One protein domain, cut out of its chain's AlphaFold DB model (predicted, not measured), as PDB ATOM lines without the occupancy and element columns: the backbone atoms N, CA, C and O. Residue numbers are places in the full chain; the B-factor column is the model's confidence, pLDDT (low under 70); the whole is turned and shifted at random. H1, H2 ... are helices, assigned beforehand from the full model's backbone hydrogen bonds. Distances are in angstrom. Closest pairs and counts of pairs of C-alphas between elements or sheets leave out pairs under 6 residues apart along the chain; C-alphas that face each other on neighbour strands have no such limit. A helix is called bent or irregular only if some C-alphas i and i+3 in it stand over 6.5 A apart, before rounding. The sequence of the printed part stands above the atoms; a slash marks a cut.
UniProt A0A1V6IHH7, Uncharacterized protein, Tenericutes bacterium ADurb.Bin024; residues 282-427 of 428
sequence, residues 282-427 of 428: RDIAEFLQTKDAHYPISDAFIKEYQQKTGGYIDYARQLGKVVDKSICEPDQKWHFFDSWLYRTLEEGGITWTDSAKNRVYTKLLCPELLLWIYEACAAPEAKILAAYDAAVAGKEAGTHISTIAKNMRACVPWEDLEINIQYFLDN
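Overview. This is residues 282 to 427 of the 428 residues of an uncharacterized protein of Tenericutes bacterium ADurb.Bin024 (UniProt A0A1V6IHH7). The longest helix, H7, lies side by side with H2, H6 and H8 in a four-helix up-and-down bundle, each helix running against the one before it in the chain, with H6 nearest the middle of the domain. H4 meets H6 with its first residues and runs away from the bundle, with H3 packed on it; H1 and H9, about perpendicular to each other, make a pair near the end of the bundle where H6 ends, and H5 touches no helix. The printed part has 146 residues, with nine named helices in the order H1 to H9 and no named strand: the class is all helix. It is compact, with a radius of gyration of the C-alphas of 14.5 A and spans of 39 by 35 by 25 A.

Along the chain. H7, residues 381 to 396, is 22.3 A long and begins at C-alpha 381, (217.309, 460.584, 469.279). H6 is residues 367 to 376 and H2 is residues 296 to 305, each 14.1 A long. H8, residues 401 to 411, measures 15.9 A. H4, residues 332 to 346, measures 19.7 A and is irregular, with C-alphas 339 and 342 7.2 A apart. H3 is residues 312 to 318 and H5 is residues 356 to 362. H1, residues 282 to 289, begins at C-alpha 282, (225.451, 480.706, 455.493). H9, residues 415 to 425, is 15.0 A long and ends at C-alpha 425, (224.151, 470.987, 450.697); it is neither bent nor irregular, but only just: C-alphas 416 and 419 are 6.0 A apart.

Arrangement. H7 and H8 form a helical hairpin and touch at a shallow tilt of 25 degrees, opposite ways; their closest C-alphas, of Ala 387 and Met 408, are 4.2 A apart. H6, the hub, touches four helices. It touches H2 at a shallow tilt of 8 degrees, opposite ways, closest at the C-alphas of Ser 298 and Leu 371, 5.1 A. With residues 332 to 336 alone, H4 touches H6, about perpendicular at 76 degrees, closest at the C-alphas of Gln 332 and Leu 369, 5.8 A. H3 touches H4 at 80 degrees, about perpendicular, with the C-alphas of Tyr 312 and Ser 339 closest at 5.6 A. H1 touches H9 at 88 degrees, about perpendicular, with the C-alphas of Phe 287 and Ile 421 closest at 6.4 A. H5 is near H6, H8 and H9. Every O i to N i+4 pair is within hydrogen-bond range in H1, H3, H6, H7 and H8; the counts are 5 of 6 in H2, 7 of 11 in H4, 5 of 7 in H9 and 1 of 3 in H5, where 1 of 4 O i to N i+3 pairs is within range.

Size, cuts and confidence. The two C-alphas farthest apart, of Ala 397 and Asn 427, are 43.2 A apart. The printed part has no cut; the link from H3 to H4, 13 residues, is long. Residues 343 to 348, of which 343 to 346 belong to H4, stand free. The mean pLDDT of the printed part is 90.0, and residues 345, 348 and 349 are under 70.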
ATOM      1  N   ARG A 282     226.461 480.678 456.559       91.38
ATOM      2  CA  ARG A 282     225.451 480.706 455.493       91.38
ATOM      3  C   ARG A 282     224.812 479.333 455.309       91.38
ATOM      4  O   ARG A 282     223.592 479.228 455.363       91.38
ATOM      5  N   ASP A 283     225.634 478.303 455.161       94.38
ATOM      6  CA  ASP A 283     225.190 476.944 454.845       94.38
ATOM      7  C   ASP A 283     224.285 476.364 455.945       94.38
ATOM      8  O   ASP A 283     223.210 475.827 455.670       94.38
ATOM      9  N   ILE A 284     224.677 476.535 457.217       96.56
ATOM     10  CA  ILE A 284     223.854 476.090 458.351       96.56
ATOM     11  C   ILE A 284     222.592 476.945 458.531       96.56
ATOM     12  O   ILE A 284     221.562 476.417 458.943       96.56
ATOM     13  N   ALA A 285     222.632 478.242 458.207       95.44
ATOM     14  CA  ALA A 285     221.453 479.102 458.275       95.44
ATOM     15  C   ALA A 285     220.425 478.738 457.196       95.44
ATOM     16  O   ALA A 285     219.244 478.633 457.506       95.44
ATOM     17  N   GLU A 286     220.855 478.479 455.959       94.69
ATOM     18  CA  GLU A 286     219.975 477.982 454.895       94.69
ATOM     19  C   GLU A 286     219.356 476.627 455.277       94.69
ATOM     20  O   GLU A 286     218.143 476.454 455.158       94.69
ATOM     21  N   PHE A 287     220.152 475.696 455.820       97.75
ATOM     22  CA  PHE A 287     219.653 474.414 456.328       97.75
ATOM     23  C   PHE A 287     218.614 474.594 457.444       97.75
ATOM     24  O   PHE A 287     217.509 474.059 457.342       97.75
ATOM     25  N   LEU A 288     218.928 475.366 458.491       97.25
ATOM     26  CA  LEU A 288     218.032 475.603 459.630       97.25
ATOM     27  C   LEU A 288     216.783 476.417 459.244       97.25
ATOM     28  O   LEU A 288     215.740 476.295 459.886       97.25
ATOM     29  N   GLN A 289     216.829 477.198 458.162       96.69
ATOM     30  CA  GLN A 289     215.664 477.934 457.670       96.69
ATOM     31  C   GLN A 289     214.588 476.990 457.102       96.69
ATOM     32  O   GLN A 289     213.402 477.321 457.181       96.69
ATOM     33  N   THR A 290     214.958 475.786 456.645       96.50
ATOM     34  CA  THR A 290     214.013 474.736 456.197       96.50
ATOM     35  C   THR A 290     213.288 473.995 457.328       96.50
ATOM     36  O   THR A 290     212.424 473.167 457.048       96.50
ATOM     37  N   LYS A 291     213.637 474.257 458.595       97.56
ATOM     38  CA  LYS A 291     213.214 473.464 459.763       97.56
ATOM     39  C   LYS A 291     211.991 474.036 460.467       97.56
ATOM     40  O   LYS A 291     211.632 475.197 460.266       97.56
ATOM     41  N   ASP A 292     211.361 473.231 461.305       97.50
ATOM     42  CA  ASP A 292     210.188 473.610 462.084       97.50
ATOM     43  C   ASP A 292     210.572 474.488 463.288       97.50
ATOM     44  O   ASP A 292     211.707 474.475 463.768       97.50
ATOM     45  N   ALA A 293     209.616 475.278 463.780       96.19
ATOM     46  CA  ALA A 293     209.802 476.111 464.973       96.19
ATOM     47  C   ALA A 293     209.822 475.286 466.276       96.19
ATOM     48  O   ALA A 293     210.513 475.646 467.227       96.19
ATOM     49  N   HIS A 294     209.106 474.157 466.291       97.38
ATOM     50  CA  HIS A 294     208.907 473.295 467.457       97.38
ATOM     51  C   HIS A 294     209.376 471.869 467.175       97.38
ATOM     52  O   HIS A 294     209.037 471.299 466.138       97.38
ATOM     53  N   TYR A 295     210.083 471.280 468.140       98.00
ATOM     54  CA  TYR A 295     210.471 469.870 468.144       98.00
ATOM     55  C   TYR A 295     210.257 469.266 469.544       98.00
ATOM     56  O   TYR A 295     210.429 469.995 470.523       98.00
ATOM     57  N   PRO A 296     209.829 467.992 469.679       97.94
ATOM     58  CA  PRO A 296     209.244 467.485 470.926       97.94
ATOM     59  C   PRO A 296     210.135 467.540 472.175       97.94
ATOM     60  O   PRO A 296     209.613 467.796 473.261       97.94
ATOM     61  N   ILE A 297     211.444 467.293 472.057       97.88
ATOM     62  CA  ILE A 297     212.357 467.217 473.212       97.88
ATOM     63  C   ILE A 297     212.737 468.630 473.686       97.88
ATOM     64  O   ILE A 297     212.721 468.910 474.887       97.88
ATOM     65  N   SER A 298     213.003 469.549 472.756       97.31
ATOM     66  CA  SER A 298     213.208 470.976 473.018       97.31
ATOM     67  C   SER A 298     211.944 471.611 473.608       97.31
ATOM     68  O   SER A 298     212.017 472.269 474.646       97.31
ATOM     69  N   ASP A 299     210.766 471.321 473.045       98.12
ATOM     70  CA  ASP A 299     209.470 471.767 473.568       98.12
ATOM     71  C   ASP A 299     209.226 471.291 475.009       98.12
ATOM     72  O   ASP A 299     208.727 472.055 475.837       98.12
ATOM     73  N   ALA A 300     209.549 470.031 475.315       97.81
ATOM     74  CA  ALA A 300     209.439 469.487 476.667       97.81
ATOM     75  C   ALA A 300     210.397 470.198 477.636       97.81
ATOM     76  O   ALA A 300     210.005 470.542 478.752       97.81
ATOM     77  N   PHE A 301     211.622 470.490 477.192       98.06
ATOM     78  CA  PHE A 301     212.604 471.208 477.999       98.06
ATOM     79  C   PHE A 301     212.180 472.653 478.272       98.06
ATOM     80  O   PHE A 301     212.266 473.107 479.410       98.06
ATOM     81  N   ILE A 302     211.677 473.372 477.263       97.19
ATOM     82  CA  ILE A 302     211.182 474.749 477.393       97.19
ATOM     83  C   ILE A 302     210.018 474.798 478.388       97.19
ATOM     84  O   ILE A 302     210.046 475.610 479.317       97.19
ATOM     85  N   LYS A 303     209.037 473.892 478.249       97.50
ATOM     86  CA  LYS A 303     207.843 473.826 479.108       97.50
ATOM     87  C   LYS A 303     208.164 473.760 480.596       97.50
ATOM     88  O   LYS A 303     207.401 474.326 481.378       97.50
ATOM     89  N   GLU A 304     209.305 473.196 480.996       96.12
ATOM     90  CA  GLU A 304     209.788 473.264 482.381       96.12
ATOM     91  C   GLU A 304     210.834 474.360 482.630       96.12
ATOM     92  O   GLU A 304     210.634 475.206 483.510       96.12
ATOM     93  N   TYR A 305     211.899 474.397 481.827       94.12
ATOM     94  CA  TYR A 305     213.169 475.065 482.117       94.12
ATOM     95  C   TYR A 305     213.456 476.350 481.318       94.12
ATOM     96  O   TYR A 305     214.585 476.847 481.407       94.12
ATOM     97  N   GLN A 306     212.483 476.912 480.582       91.88
ATOM     98  CA  GLN A 306     212.644 478.182 479.848       91.88
ATOM     99  C   GLN A 306     213.292 479.279 480.714       91.88
ATOM    100  O   GLN A 306     212.920 479.503 481.872       91.88
ATOM    101  N   GLN A 307     214.254 479.992 480.134       84.69
ATOM    102  CA  GLN A 307     214.888 481.159 480.727       84.69
ATOM    103  C   GLN A 307     213.850 482.238 481.098       84.69
ATOM    104  O   GLN A 307     212.983 482.603 480.312       84.69
ATOM    105  N   LYS A 308     213.925 482.767 482.327       79.06
ATOM    106  CA  LYS A 308     212.915 483.708 482.862       79.06
ATOM    107  C   LYS A 308     213.153 485.168 482.455       79.06
ATOM    108  O   LYS A 308     212.201 485.946 482.371       79.06
ATOM    109  N   THR A 309     214.410 485.545 482.241       76.88
ATOM    110  CA  THR A 309     214.910 486.917 482.016       76.88
ATOM    111  C   THR A 309     216.250 486.863 481.280       76.88
ATOM    112  O   THR A 309     216.920 485.831 481.287       76.88
ATOM    113  N   GLY A 310     216.676 487.980 480.700       73.19
ATOM    114  CA  GLY A 310     217.927 488.131 479.963       73.19
ATOM    115  C   GLY A 310     217.875 487.584 478.534       73.19
ATOM    116  O   GLY A 310     217.035 486.750 478.188       73.19
ATOM    117  N   GLY A 311     218.814 488.034 477.698       79.25
ATOM    118  CA  GLY A 311     219.012 487.524 476.338       79.25
ATOM    119  C   GLY A 311     217.754 487.602 475.465       79.25
ATOM    120  O   GLY A 311     217.099 488.643 475.393       79.25
ATOM    121  N   TYR A 312     217.419 486.489 474.807       85.50
ATOM    122  CA  TYR A 312     216.312 486.414 473.847       85.50
ATOM    123  C   TYR A 312     214.936 486.704 474.456       85.50
ATOM    124  O   TYR A 312     214.057 487.230 473.778       85.50
ATOM    125  N   ILE A 313     214.764 486.422 475.749       89.00
ATOM    126  CA  ILE A 313     213.503 486.594 476.474       89.00
ATOM    127  C   ILE A 313     213.177 488.076 476.687       89.00
ATOM    128  O   ILE A 313     212.045 488.503 476.461       89.00
ATOM    129  N   ASP A 314     214.167 488.887 477.066       83.38
ATOM    130  CA  ASP A 314     213.952 490.327 477.242       83.38
ATOM    131  C   ASP A 314     213.898 491.059 475.894       83.38
ATOM    132  O   ASP A 314     213.133 492.013 475.747       83.38
ATOM    133  N   TYR A 315     214.604 490.561 474.872       84.75
ATOM    134  CA  TYR A 315     214.460 491.056 473.499       84.75
ATOM    135  C   TYR A 315     213.070 490.742 472.910       84.75
ATOM    136  O   TYR A 315     212.457 491.603 472.281       84.75
ATOM    137  N   ALA A 316     212.510 489.558 473.182       85.69
ATOM    138  CA  ALA A 316     211.132 489.226 472.819       85.69
ATOM    139  C   ALA A 316     210.125 490.181 473.485       85.69
ATOM    140  O   ALA A 316     209.259 490.727 472.799       85.69
ATOM    141  N   ARG A 317     210.287 490.464 474.788       85.19
ATOM    142  CA  ARG A 317     209.476 491.461 475.517       85.19
ATOM    143  C   ARG A 317     209.594 492.859 474.910       85.19
ATOM    144  O   ARG A 317     208.576 493.517 474.718       85.19
ATOM    145  N   GLN A 318     210.808 493.297 474.567       87.31
ATOM    146  CA  GLN A 318     211.060 494.590 473.918       87.31
ATOM    147  C   GLN A 318     210.328 494.717 472.570       87.31
ATOM    148  O   GLN A 318     209.830 495.791 472.241       87.31
ATOM    149  N   LEU A 319     210.229 493.621 471.813       87.31
ATOM    150  CA  LEU A 319     209.507 493.547 470.539       87.31
ATOM    151  C   LEU A 319     208.001 493.247 470.687       87.31
ATOM    152  O   LEU A 319     207.323 493.035 469.683       87.31
ATOM    153  N   GLY A 320     207.468 493.191 471.913       88.25
ATOM    154  CA  GLY A 320     206.059 492.879 472.170       88.25
ATOM    155  C   GLY A 320     205.643 491.445 471.813       88.25
ATOM    156  O   GLY A 320     204.452 491.186 471.643       88.25
ATOM    157  N   LYS A 321     206.597 490.511 471.680       92.25
ATOM    158  CA  LYS A 321     206.309 489.084 471.473       92.25
ATOM    159  C   LYS A 321     205.767 488.432 472.747       92.25
ATOM    160  O   LYS A 321     206.030 488.878 473.865       92.25
ATOM    161  N   VAL A 322     205.031 487.338 472.558       93.94
ATOM    162  CA  VAL A 322     204.579 486.476 473.653       93.94
ATOM    163  C   VAL A 322     205.790 485.792 474.296       93.94
ATOM    164  O   VAL A 322     206.714 485.370 473.605       93.94
ATOM    165  N   VAL A 323     205.774 485.691 475.624       94.44
ATOM    166  CA  VAL A 323     206.732 484.904 476.407       94.44
ATOM    167  C   VAL A 323     205.925 484.025 477.356       94.44
ATOM    168  O   VAL A 323     205.467 484.492 478.399       94.44
ATOM    169  N   ASP A 324     205.709 482.776 476.960       91.81
ATOM    170  CA  ASP A 324     204.921 481.789 477.696       91.81
ATOM    171  C   ASP A 324     205.440 480.375 477.395       91.81
ATOM    172  O   ASP A 324     205.202 479.805 476.325       91.81
ATOM    173  N   LYS A 325     206.125 479.783 478.382       95.06
ATOM    174  CA  LYS A 325     206.676 478.428 478.278       95.06
ATOM    175  C   LYS A 325     205.623 477.341 478.052       95.06
ATOM    176  O   LYS A 325     205.972 476.294 477.521       95.06
ATOM    177  N   SER A 326     204.352 477.557 478.410       95.00
ATOM    178  CA  SER A 326     203.297 476.544 478.240       95.00
ATOM    179  C   SER A 326     202.977 476.264 476.766       95.00
ATOM    180  O   SER A 326     202.666 475.126 476.408       95.00
ATOM    181  N   ILE A 327     203.150 477.278 475.911       94.75
ATOM    182  CA  ILE A 327     203.033 477.213 474.446       94.75
ATOM    183  C   ILE A 327     204.398 477.293 473.735       94.75
ATOM    184  O   ILE A 327     204.445 477.430 472.519       94.75
ATOM    185  N   CYS A 328     205.499 477.182 474.487       95.56
ATOM    186  CA  CYS A 328     206.884 477.288 474.008       95.56
ATOM    187  C   CYS A 328     207.285 478.619 473.345       95.56
ATOM    188  O   CYS A 328     208.259 478.651 472.596       95.56
ATOM    189  N   GLU A 329     206.595 479.720 473.647       94.44
ATOM    190  CA  GLU A 329     206.901 481.033 473.063       94.44
ATOM    191  C   GLU A 329     207.877 481.838 473.949       94.44
ATOM    192  O   GLU A 329     207.748 481.811 475.181       94.44
ATOM    193  N   PRO A 330     208.842 482.583 473.377       95.19
ATOM    194  CA  PRO A 330     209.098 482.714 471.946       95.19
ATOM    195  C   PRO A 330     209.855 481.492 471.397       95.19
ATOM    196  O   PRO A 330     210.758 480.959 472.058       95.19
ATOM    197  N   ASP A 331     209.489 481.064 470.190       95.75
ATOM    198  CA  ASP A 331     210.030 479.855 469.565       95.75
ATOM    199  C   ASP A 331     211.564 479.888 469.345       95.75
ATOM    200  O   ASP A 331     212.205 480.943 469.257       95.75
ATOM    201  N   GLN A 332     212.189 478.707 469.270       96.00
ATOM    202  CA  GLN A 332     213.652 478.598 469.207       96.00
ATOM    203  C   GLN A 332     214.243 478.853 467.815       96.00
ATOM    204  O   GLN A 332     215.414 479.224 467.715       96.00
ATOM    205  N   LYS A 333     213.446 478.759 466.746       97.06
ATOM    206  CA  LYS A 333     213.856 479.196 465.409       97.06
ATOM    207  C   LYS A 333     213.923 480.725 465.364       97.06
ATOM    208  O   LYS A 333     214.920 481.268 464.888       97.06
ATOM    209  N   TRP A 334     212.949 481.427 465.944       96.69
ATOM    210  CA  TRP A 334     213.020 482.875 466.158       96.69
ATOM    211  C   TRP A 334     214.194 483.269 467.073       96.69
ATOM    212  O   TRP A 334     214.907 484.233 466.778       96.69
ATOM    213  N   HIS A 335     214.470 482.503 468.140       94.75
ATOM    214  CA  HIS A 335     215.682 482.719 468.939       94.75
ATOM    215  C   HIS A 335     216.949 482.606 468.066       94.75
ATOM    216  O   HIS A 335     217.818 483.479 468.154       94.75
ATOM    217  N   PHE A 336     217.058 481.574 467.220       96.38
ATOM    218  CA  PHE A 336     218.219 481.377 466.350       96.38
ATOM    219  C   PHE A 336     218.408 482.522 465.350       96.38
ATOM    220  O   PHE A 336     219.491 483.101 465.285       96.38
ATOM    221  N   PHE A 337     217.379 482.843 464.562       93.62
ATOM    222  CA  PHE A 337     217.488 483.780 463.441       93.62
ATOM    223  C   PHE A 337     217.481 485.241 463.906       93.62
ATOM    224  O   PHE A 337     218.496 485.932 463.811       93.62
ATOM    225  N   ASP A 338     216.358 485.706 464.448       88.44
ATOM    226  CA  ASP A 338     216.132 487.108 464.797       88.44
ATOM    227  C   ASP A 338     216.882 487.545 466.059       88.44
ATOM    228  O   ASP A 338     217.432 488.645 466.109       88.44
ATOM    229  N   SER A 339     216.875 486.716 467.110       86.75
ATOM    230  CA  SER A 339     217.450 487.114 468.402       86.75
ATOM    231  C   SER A 339     218.955 486.871 468.513       86.75
ATOM    232  O   SER A 339     219.568 487.403 469.443       86.75
ATOM    233  N   TRP A 340     219.545 486.072 467.624       89.06
ATOM    234  CA  TRP A 340     220.971 485.747 467.657       89.06
ATOM    235  C   TRP A 340     221.671 485.992 466.319       89.06
ATOM    236  O   TRP A 340     222.528 486.868 466.260       89.06
ATOM    237  N   LEU A 341     221.336 485.263 465.253       86.19
ATOM    238  CA  LEU A 341     222.094 485.270 463.996       86.19
ATOM    239  C   LEU A 341     222.140 486.658 463.345       86.19
ATOM    240  O   LEU A 341     223.228 487.201 463.159       86.19
ATOM    241  N   TYR A 342     220.985 487.245 463.020       84.00
ATOM    242  CA  TYR A 342     220.936 488.529 462.313       84.00
ATOM    243  C   TYR A 342     221.531 489.659 463.155       84.00
ATOM    244  O   TYR A 342     222.388 490.393 462.671       84.00
ATOM    245  N   ARG A 343     221.214 489.706 464.454       83.25
ATOM    246  CA  ARG A 343     221.833 490.660 465.382       83.25
ATOM    247  C   ARG A 343     223.345 490.505 465.502       83.25
ATOM    248  O   ARG A 343     224.056 491.498 465.450       83.25
ATOM    249  N   THR A 344     223.870 489.285 465.610       78.19
ATOM    250  CA  THR A 344     225.327 489.079 465.724       78.19
ATOM    251  C   THR A 344     226.044 489.396 464.400       78.19
ATOM    252  O   THR A 344     227.219 489.750 464.424       78.19
ATOM    253  N   LEU A 345     225.360 489.313 463.248       69.56
ATOM    254  CA  LEU A 345     225.859 489.815 461.958       69.56
ATOM    255  C   LEU A 345     225.866 491.355 461.911       69.56
ATOM    256  O   LEU A 345     226.875 491.945 461.531       69.56
ATOM    257  N   GLU A 346     224.773 492.007 462.317       73.25
ATOM    258  CA  GLU A 346     224.623 493.475 462.360       73.25
ATOM    259  C   GLU A 346     225.600 494.137 463.346       73.25
ATOM    260  O   GLU A 346     226.230 495.144 463.028       73.25
ATOM    261  N   GLU A 347     225.787 493.529 464.519       76.12
ATOM    262  CA  GLU A 347     226.748 493.934 465.552       76.12
ATOM    263  C   GLU A 347     228.207 493.568 465.176       76.12
ATOM    264  O   GLU A 347     229.140 493.874 465.919       76.12
ATOM    265  N   GLY A 348     228.435 492.921 464.021       69.81
ATOM    266  CA  GLY A 348     229.763 492.570 463.498       69.81
ATOM    267  C   GLY A 348     230.481 491.439 464.248       69.81
ATOM    268  O   GLY A 348     231.682 491.237 464.067       69.81
ATOM    269  N   GLY A 349     229.764 490.703 465.099       65.94
ATOM    270  CA  GLY A 349     230.287 489.614 465.923       65.94
ATOM    271  C   GLY A 349     230.457 488.271 465.200       65.94
ATOM    272  O   GLY A 349     231.089 487.379 465.773       65.94
ATOM    273  N   ILE A 350     229.911 488.115 463.988       79.38
ATOM    274  CA  ILE A 350     230.114 486.995 463.043       79.38
ATOM    275  C   ILE A 350     230.112 487.487 461.594       79.38
ATOM    276  O   ILE A 350     229.569 488.548 461.289       79.38
ATOM    277  N   THR A 351     230.641 486.670 460.683       78.62
ATOM    278  CA  THR A 351     230.410 486.802 459.235       78.62
ATOM    279  C   THR A 351     229.655 485.597 458.668       78.62
ATOM    280  O   THR A 351     229.712 484.495 459.214       78.62
ATOM    281  N   TRP A 352     229.001 485.770 457.513       85.94
ATOM    282  CA  TRP A 352     228.369 484.670 456.766       85.94
ATOM    283  C   TRP A 352     229.338 483.549 456.353       85.94
ATOM    284  O   TRP A 352     228.894 482.443 456.061       85.94
ATOM    285  N   THR A 353     230.639 483.839 456.322       83.31
ATOM    286  CA  THR A 353     231.721 482.917 455.947       83.31
ATOM    287  C   THR A 353     232.430 482.285 457.150       83.31
ATOM    288  O   THR A 353     233.344 481.489 456.963       83.31
ATOM    289  N   ASP A 354     232.029 482.609 458.386       78.94
ATOM    290  CA  ASP A 354     232.574 481.965 459.587       78.94
ATOM    291  C   ASP A 354     232.186 480.475 459.628       78.94
ATOM    292  O   ASP A 354     231.145 480.076 459.108       78.94
ATOM    293  N   SER A 355     232.980 479.638 460.300       84.00
ATOM    294  CA  SER A 355     232.658 478.215 460.472       84.00
ATOM    295  C   SER A 355     231.449 478.002 461.391       84.00
ATOM    296  O   SER A 355     231.462 478.417 462.554       84.00
ATOM    297  N   ALA A 356     230.444 477.264 460.909       83.44
ATOM    298  CA  ALA A 356     229.270 476.865 461.682       83.44
ATOM    299  C   ALA A 356     229.638 476.012 462.908       83.44
ATOM    300  O   ALA A 356     229.111 476.238 463.998       83.44
ATOM    301  N   LYS A 357     230.609 475.096 462.760       87.56
ATOM    302  CA  LYS A 357     231.150 474.286 463.863       87.56
ATOM    303  C   LYS A 357     231.669 475.170 464.998       87.56
ATOM    304  O   LYS A 357     231.402 474.908 466.164       87.56
ATOM    305  N   ASN A 358     232.353 476.262 464.655       77.88
ATOM    306  CA  ASN A 358     232.855 477.219 465.636       77.88
ATOM    307  C   ASN A 358     231.730 478.088 466.232       77.88
ATOM    308  O   ASN A 358     231.625 478.202 467.450       77.88
ATOM    309  N   ARG A 359     230.888 478.711 465.399       85.38
ATOM    310  CA  ARG A 359     229.960 479.764 465.853       85.38
ATOM    311  C   ARG A 359     228.610 479.265 466.354       85.38
ATOM    312  O   ARG A 359     228.139 479.798 467.354       85.38
ATOM    313  N   VAL A 360     228.017 478.266 465.701       82.50
ATOM    314  CA  VAL A 360     226.770 477.632 466.158       82.50
ATOM    315  C   VAL A 360     227.106 476.601 467.226       82.50
ATOM    316  O   VAL A 360     226.715 476.761 468.376       82.50
ATOM    317  N   TYR A 361     227.888 475.578 466.883       81.38
ATOM    318  CA  TYR A 361     228.080 474.436 467.776       81.38
ATOM    319  C   TYR A 361     228.984 474.747 468.980       81.38
ATOM    320  O   TYR A 361     228.556 474.548 470.112       81.38
ATOM    321  N   THR A 362     230.193 475.290 468.788       75.25
ATOM    322  CA  THR A 362     231.116 475.563 469.912       75.25
ATOM    323  C   THR A 362     230.748 476.813 470.732       75.25
ATOM    324  O   THR A 362     231.076 476.863 471.921       75.25
ATOM    325  N   LYS A 363     230.037 477.807 470.174       74.62
ATOM    326  CA  LYS A 363     229.790 479.100 470.858       74.62
ATOM    327  C   LYS A 363     228.351 479.404 471.281       74.62
ATOM    328  O   LYS A 363     228.176 480.311 472.092       74.62
ATOM    329  N   LEU A 364     227.334 478.656 470.846       82.50
ATOM    330  CA  LEU A 364     226.014 478.760 471.481       82.50
ATOM    331  C   LEU A 364     226.015 478.038 472.827       82.50
ATOM    332  O   LEU A 364     226.361 476.859 472.907       82.50
ATOM    333  N   LEU A 365     225.629 478.757 473.881       85.94
ATOM    334  CA  LEU A 365     225.585 478.237 475.253       85.94
ATOM    335  C   LEU A 365     224.156 477.957 475.748       85.94
ATOM    336  O   LEU A 365     223.991 477.265 476.745       85.94
ATOM    337  N   CYS A 366     223.121 478.490 475.088       89.44
ATOM    338  CA  CYS A 366     221.730 478.346 475.528       89.44
ATOM    339  C   CYS A 366     221.241 476.886 475.381       89.44
ATOM    340  O   CYS A 366     221.199 476.392 474.252       89.44
ATOM    341  N   PRO A 367     220.841 476.196 476.471       94.12
ATOM    342  CA  PRO A 367     220.389 474.806 476.400       94.12
ATOM    343  C   PRO A 367     219.091 474.628 475.604       94.12
ATOM    344  O   PRO A 367     218.987 473.680 474.828       94.12
ATOM    345  N   GLU A 368     218.132 475.554 475.742       95.19
ATOM    346  CA  GLU A 368     216.885 475.545 474.960       95.19
ATOM    347  C   GLU A 368     217.170 475.524 473.444       95.19
ATOM    348  O   GLU A 368     216.662 474.664 472.715       95.19
ATOM    349  N   LEU A 369     218.072 476.406 472.999       96.38
ATOM    350  CA  LEU A 369     218.467 476.552 471.600       96.38
ATOM    351  C   LEU A 369     219.334 475.387 471.096       96.38
ATOM    352  O   LEU A 369     219.180 474.958 469.954       96.38
ATOM    353  N   LEU A 370     220.231 474.849 471.930       97.50
ATOM    354  CA  LEU A 370     221.051 473.685 471.572       97.50
ATOM    355  C   LEU A 370     220.192 472.433 471.348       97.50
ATOM    356  O   LEU A 370     220.409 471.739 470.358       97.50
ATOM    357  N   LEU A 371     219.188 472.171 472.196       98.38
ATOM    358  CA  LEU A 371     218.247 471.063 471.974       98.38
ATOM    359  C   LEU A 371     217.466 471.238 470.666       98.38
ATOM    360  O   LEU A 371     217.368 470.282 469.895       98.38
ATOM    361  N   TRP A 372     216.984 472.454 470.377       98.56
ATOM    362  CA  TRP A 372     216.302 472.742 469.109       98.56
ATOM    363  C   TRP A 372     217.212 472.474 467.902       98.56
ATOM    364  O   TRP A 372     216.789 471.808 466.962       98.56
ATOM    365  N   ILE A 373     218.480 472.905 467.943       98.56
ATOM    366  CA  ILE A 373     219.460 472.624 466.878       98.56
ATOM    367  C   ILE A 373     219.675 471.115 466.707       98.56
ATOM    368  O   ILE A 373     219.744 470.641 465.576       98.56
ATOM    369  N   TYR A 374     219.770 470.342 467.793       98.62
ATOM    370  CA  TYR A 374     220.003 468.897 467.705       98.62
ATOM    371  C   TYR A 374     218.827 468.150 467.052       98.62
ATOM    372  O   TYR A 374     219.058 467.281 466.207       98.62
ATOM    373  N   GLU A 375     217.579 468.516 467.370       98.25
ATOM    374  CA  GLU A 375     216.387 467.949 466.716       98.25
ATOM    375  C   GLU A 375     216.211 468.453 465.275       98.25
ATOM    376  O   GLU A 375     215.969 467.652 464.372       98.25
ATOM    377  N   ALA A 376     216.424 469.747 465.015       98.25
ATOM    378  CA  ALA A 376     216.351 470.341 463.677       98.25
ATOM    379  C   ALA A 376     217.399 469.747 462.709       98.25
ATOM    380  O   ALA A 376     217.144 469.566 461.509       98.25
ATOM    381  N   CYS A 377     218.574 469.386 463.228       97.88
ATOM    382  CA  CYS A 377     219.607 468.634 462.517       97.88
ATOM    383  C   CYS A 377     219.331 467.125 462.416       97.88
ATOM    384  O   CYS A 377     220.098 466.439 461.747       97.88
ATOM    385  N   ALA A 378     218.265 466.605 463.034       97.56
ATOM    386  CA  ALA A 378     217.939 465.179 463.109       97.56
ATOM    387  C   ALA A 378     219.106 464.309 463.625       97.56
ATOM    388  O   ALA A 378     219.414 463.254 463.062       97.56
ATOM    389  N   ALA A 379     219.767 464.761 464.697       98.00
ATOM    390  CA  ALA A 379     220.757 463.957 465.411       98.00
ATOM    391  C   ALA A 379     220.118 462.676 466.003       98.00
ATOM    392  O   ALA A 379     218.899 462.621 466.188       98.00
ATOM    393  N   PRO A 380     220.898 461.628 466.336       97.94
ATOM    394  CA  PRO A 380     220.345 460.390 466.882       97.94
ATOM    395  C   PRO A 380     219.559 460.626 468.182       97.94
ATOM    396  O   PRO A 380     220.135 461.049 469.180       97.94
ATOM    397  N   GLU A 381     218.265 460.295 468.190       97.94
ATOM    398  CA  GLU A 381     217.309 460.584 469.279       97.94
ATOM    399  C   GLU A 381     217.844 460.239 470.680       97.94
ATOM    400  O   GLU A 381     217.804 461.066 471.586       97.94
ATOM    401  N   ALA A 382     218.455 459.060 470.850       97.94
ATOM    402  CA  ALA A 382     219.040 458.628 472.123       97.94
ATOM    403  C   ALA A 382     220.178 459.541 472.638       97.94
ATOM    404  O   ALA A 382     220.394 459.632 473.844       97.94
ATOM    405  N   LYS A 383     220.898 460.232 471.744       98.31
ATOM    406  CA  LYS A 383     221.899 461.248 472.104       98.31
ATOM    407  C   LYS A 383     221.253 462.588 472.450       98.31
ATOM    408  O   LYS A 383     221.729 463.256 473.363       98.31
ATOM    409  N   ILE A 384     220.166 462.962 471.767       98.56
ATOM    410  CA  ILE A 384     219.378 464.162 472.099       98.56
ATOM    411  C   ILE A 384     218.755 464.008 473.491       98.56
ATOM    412  O   ILE A 384     218.847 464.926 474.298       98.56
ATOM    413  N   LEU A 385     218.211 462.831 473.815       98.44
ATOM    414  CA  LEU A 385     217.701 462.512 475.151       98.44
ATOM    415  C   LEU A 385     218.812 462.555 476.216       98.44
ATOM    416  O   LEU A 385     218.628 463.176 477.255       98.44
ATOM    417  N   ALA A 386     220.004 462.020 475.935       96.81
ATOM    418  CA  ALA A 386     221.142 462.157 476.851       96.81
ATOM    419  C   ALA A 386     221.592 463.627 477.036       96.81
ATOM    420  O   ALA A 386     221.970 464.026 478.136       96.81
ATOM    421  N   ALA A 387     221.511 464.455 475.986       98.31
ATOM    422  CA  ALA A 387     221.750 465.895 476.087       98.31
ATOM    423  C   ALA A 387     220.642 466.619 476.874       98.31
ATOM    424  O   ALA A 387     220.945 467.546 477.620       98.31
ATOM    425  N   TYR A 388     219.383 466.192 476.749       98.56
ATOM    426  CA  TYR A 388     218.265 466.673 477.561       98.56
ATOM    427  C   TYR A 388     218.495 466.352 479.042       98.56
ATOM    428  O   TYR A 388     218.448 467.261 479.865       98.56
ATOM    429  N   ASP A 389     218.855 465.111 479.385       97.12
ATOM    430  CA  ASP A 389     219.159 464.709 480.766       97.12
ATOM    431  C   ASP A 389     220.331 465.524 481.346       97.12
ATOM    432  O   ASP A 389     220.263 466.012 482.476       97.12
ATOM    433  N   ALA A 390     221.382 465.755 480.550       94.62
ATOM    434  CA  ALA A 390     222.501 466.624 480.922       94.62
ATOM    435  C   ALA A 390     222.084 468.098 481.108       94.62
ATOM    436  O   ALA A 390     222.618 468.787 481.983       94.62
ATOM    437  N   ALA A 391     221.125 468.585 480.314       97.06
ATOM    438  CA  ALA A 391     220.574 469.930 480.430       97.06
ATOM    439  C   ALA A 391     219.690 470.092 481.677       97.06
ATOM    440  O   ALA A 391     219.797 471.105 482.372       97.06
ATOM    441  N   VAL A 392     218.863 469.087 481.989       97.12
ATOM    442  CA  VAL A 392     218.003 469.037 483.181       97.12
ATOM    443  C   VAL A 392     218.854 468.984 484.444       97.12
ATOM    444  O   VAL A 392     218.765 469.900 485.258       97.12
ATOM    445  N   ALA A 393     219.758 468.007 484.564       86.56
ATOM    446  CA  ALA A 393     220.655 467.894 485.716       86.56
ATOM    447  C   ALA A 393     221.507 469.164 485.910       86.56
ATOM    448  O   ALA A 393     221.751 469.595 487.036       86.56
ATOM    449  N   GLY A 394     221.910 469.810 484.809       84.06
ATOM    450  CA  GLY A 394     222.573 471.112 484.828       84.06
ATOM    451  C   GLY A 394     221.709 472.228 485.428       84.06
ATOM    452  O   GLY A 394     222.168 472.929 486.332       84.06
ATOM    453  N   LYS A 395     220.464 472.392 484.955       87.88
ATOM    454  CA  LYS A 395     219.513 473.404 485.460       87.88
ATOM    455  C   LYS A 395     219.140 473.147 486.926       87.88
ATOM    456  O   LYS A 395     219.151 474.089 487.714       87.88
ATOM    457  N   GLU A 396     218.852 471.899 487.297       86.81
ATOM    458  CA  GLU A 396     218.495 471.492 488.665       86.81
ATOM    459  C   GLU A 396     219.635 471.745 489.665       86.81
ATOM    460  O   GLU A 396     219.396 472.259 490.756       86.81
ATOM    461  N   ALA A 397     220.882 471.458 489.279       75.06
ATOM    462  CA  ALA A 397     222.061 471.706 490.110       75.06
ATOM    463  C   ALA A 397     222.537 473.176 490.114       75.06
ATOM    464  O   ALA A 397     223.558 473.478 490.729       75.06
ATOM    465  N   GLY A 398     221.857 474.093 489.410       79.00
ATOM    466  CA  GLY A 398     222.288 475.493 489.279       79.00
ATOM    467  C   GLY A 398     223.618 475.671 488.528       79.00
ATOM    468  O   GLY A 398     224.331 476.648 488.747       79.00
ATOM    469  N   THR A 399     223.970 474.718 487.662       74.06
ATOM    470  CA  THR A 399     225.254 474.666 486.945       74.06
ATOM    471  C   THR A 399     225.405 475.843 485.975       74.06
ATOM    472  O   THR A 399     224.447 476.248 485.315       74.06
ATOM    473  N   HIS A 400     226.623 476.381 485.834       77.06
ATOM    474  CA  HIS A 400     226.880 477.475 484.893       77.06
ATOM    475  C   HIS A 400     226.591 477.067 483.438       77.06
ATOM    476  O   HIS A 400     226.953 475.977 482.993       77.06
ATOM    477  N   ILE A 401     225.975 477.975 482.678       75.50
ATOM    478  CA  ILE A 401     225.400 477.708 481.354       75.50
ATOM    479  C   ILE A 401     226.405 477.160 480.322       75.50
ATOM    480  O   ILE A 401     226.049 476.276 479.545       75.50
ATOM    481  N   SER A 402     227.675 477.587 480.360       75.12
ATOM    482  CA  SER A 402     228.724 477.027 479.488       75.12
ATOM    483  C   SER A 402     229.057 475.565 479.815       75.12
ATOM    484  O   SER A 402     229.249 474.762 478.903       75.12
ATOM    485  N   THR A 403     229.041 475.184 481.093       72.88
ATOM    486  CA  THR A 403     229.231 473.795 481.539       72.88
ATOM    487  C   THR A 403     228.041 472.920 481.144       72.88
ATOM    488  O   THR A 403     228.245 471.789 480.708       72.88
ATOM    489  N   ILE A 404     226.809 473.447 481.209       81.56
ATOM    490  CA  ILE A 404     225.621 472.742 480.698       81.56
ATOM    491  C   ILE A 404     225.782 472.472 479.195       81.56
ATOM    492  O   ILE A 404     225.728 471.318 478.771       81.56
ATOM    493  N   ALA A 405     226.076 473.506 478.401       81.19
ATOM    494  CA  ALA A 405     226.308 473.376 476.963       81.19
ATOM    495  C   ALA A 405     227.421 472.365 476.627       81.19
ATOM    496  O   ALA A 405     227.256 471.542 475.725       81.19
ATOM    497  N   LYS A 406     228.533 472.368 477.377       81.44
ATOM    498  CA  LYS A 406     229.626 471.399 477.205       81.44
ATOM    499  C   LYS A 406     229.165 469.959 477.460       81.44
ATOM    500  O   LYS A 406     229.458 469.081 476.652       81.44
ATOM    501  N   ASN A 407     228.407 469.722 478.531       79.38
ATOM    502  CA  ASN A 407     227.876 468.393 478.850       79.38
ATOM    503  C   ASN A 407     226.906 467.898 477.761       79.38
ATOM    504  O   ASN A 407     226.999 466.752 477.334       79.38
ATOM    505  N   MET A 408     226.042 468.773 477.240       95.62
ATOM    506  CA  MET A 408     225.132 468.452 476.132       95.62
ATOM    507  C   MET A 408     225.876 468.057 474.844       95.62
ATOM    508  O   MET A 408     225.490 467.104 474.166       95.62
ATOM    509  N   ARG A 409     226.956 468.769 474.501       90.81
ATOM    510  CA  ARG A 409     227.816 468.471 473.336       90.81
ATOM    511  C   ARG A 409     228.616 467.175 473.490       90.81
ATOM    512  O   ARG A 409     228.935 466.532 472.497       90.81
ATOM    513  N   ALA A 410     228.922 466.760 474.720       86.88
ATOM    514  CA  ALA A 410     229.531 465.453 474.971       86.88
ATOM    515  C   ALA A 410     228.572 464.289 474.635       86.88
ATOM    516  O   ALA A 410     229.032 463.190 474.324       86.88
ATOM    517  N   CYS A 411     227.256 464.530 474.657       91.19
ATOM    518  CA  CYS A 411     226.238 463.580 474.204       91.19
ATOM    519  C   CYS A 411     226.019 463.635 472.682       91.19
ATOM    520  O   CYS A 411     225.955 462.582 472.048       91.19
ATOM    521  N   VAL A 412     225.929 464.840 472.103       94.88
ATOM    522  CA  VAL A 412     225.722 465.084 470.660       94.88
ATOM    523  C   VAL A 412     226.965 465.759 470.054       94.88
ATOM    524  O   VAL A 412     227.017 466.991 470.015       94.88
ATOM    525  N   PRO A 413     227.977 464.996 469.594       91.31
ATOM    526  CA  PRO A 413     229.092 465.542 468.824       91.31
ATOM    527  C   PRO A 413     228.637 466.207 467.514       91.31
ATOM    528  O   PRO A 413     227.632 465.827 466.913       91.31
ATOM    529  N   TRP A 414     229.422 467.176 467.030       92.69
ATOM    530  CA  TRP A 414     229.155 467.928 465.795       92.69
ATOM    531  C   TRP A 414     228.878 467.033 464.585       92.69
ATOM    532  O   TRP A 414     228.040 467.359 463.750       92.69
ATOM    533  N   GLU A 415     229.566 465.900 464.506       92.12
ATOM    534  CA  GLU A 415     229.502 464.950 463.402       92.12
ATOM    535  C   GLU A 415     228.097 464.315 463.243       92.12
ATOM    536  O   GLU A 415     227.741 463.899 462.142       92.12
ATOM    537  N   ASP A 416     227.264 464.305 464.299       93.00
ATOM    538  CA  ASP A 416     225.842 463.918 464.217       93.00
ATOM    539  C   ASP A 416     224.962 464.986 463.539       93.00
ATOM    540  O   ASP A 416     223.889 464.668 463.029       93.00
ATOM    541  N   LEU A 417     225.394 466.251 463.549       96.88
ATOM    542  CA  LEU A 417     224.711 467.380 462.906       96.88
ATOM    543  C   LEU A 417     225.211 467.545 461.462       96.88
ATOM    544  O   LEU A 417     224.426 467.673 460.522       96.88
ATOM    545  N   GLU A 418     226.536 467.501 461.302       94.62
ATOM    546  CA  GLU A 418     227.278 467.688 460.053       94.62
ATOM    547  C   GLU A 418     226.777 466.785 458.929       94.62
ATOM    548  O   GLU A 418     226.582 467.264 457.816       94.62
ATOM    549  N   ILE A 419     226.497 465.510 459.216       94.12
ATOM    550  CA  ILE A 419     226.064 464.538 458.204       94.12
ATOM    551  C   ILE A 419     224.760 464.943 457.500       94.12
ATOM    552  O   ILE A 419     224.654 464.816 456.280       94.12
ATOM    553  N   ASN A 420     223.787 465.485 458.239       96.12
ATOM    554  CA  ASN A 420     222.492 465.884 457.686       96.12
ATOM    555  C   ASN A 420     222.538 467.283 457.054       96.12
ATOM    556  O   ASN A 420     221.832 467.527 456.074       96.12
ATOM    557  N   ILE A 421     223.387 468.183 457.569       96.19
ATOM    558  CA  ILE A 421     223.638 469.488 456.941       96.19
ATOM    559  C   ILE A 421     224.360 469.287 455.602       96.19
ATOM    560  O   ILE A 421     223.898 469.789 454.582       96.19
ATOM    561  N   GLN A 422     225.439 468.499 455.569       93.94
ATOM    562  CA  GLN A 422     226.187 468.215 454.342       93.94
ATOM    563  C   GLN A 422     225.313 467.502 453.306       93.94
ATOM    564  O   GLN A 422     225.313 467.897 452.146       93.94
ATOM    565  N   TYR A 423     224.489 466.530 453.721       95.19
ATOM    566  CA  TYR A 423     223.537 465.880 452.815       95.19
ATOM    567  C   TYR A 423     222.556 466.872 452.163       95.19
ATOM    568  O   TYR A 423     222.242 466.730 450.984       95.19
ATOM    569  N   PHE A 424     222.096 467.898 452.886       96.19
ATOM    570  CA  PHE A 424     221.275 468.965 452.304       96.19
ATOM    571  C   PHE A 424     222.056 469.814 451.288       96.19
ATOM    572  O   PHE A 424     221.538 470.079 450.206       96.19
ATOM    573  N   LEU A 425     223.300 470.195 451.599       93.50
ATOM    574  CA  LEU A 425     224.151 470.987 450.697       93.50
ATOM    575  C   LEU A 425     224.508 470.220 449.412       93.50
ATOM    576  O   LEU A 425     224.482 470.796 448.328       93.50
ATOM    577  N   ASP A 426     224.768 468.915 449.524       92.88
ATOM    578  CA  ASP A 426     225.083 468.016 448.404       92.88
ATOM    579  C   ASP A 426     223.889 467.781 447.449       92.88
ATOM    580  O   ASP A 426     224.074 467.249 446.353       92.88
ATOM    581  N   ASN A 427     222.663 468.147 447.855       92.06
ATOM    582  CA  ASN A 427     221.413 467.915 447.114       92.06
ATOM    583  C   ASN A 427     220.619 469.218 446.840       92.06
ATOM    584  O   ASN A 427     219.402 469.159 446.640       92.06
TER     585      ASN A 427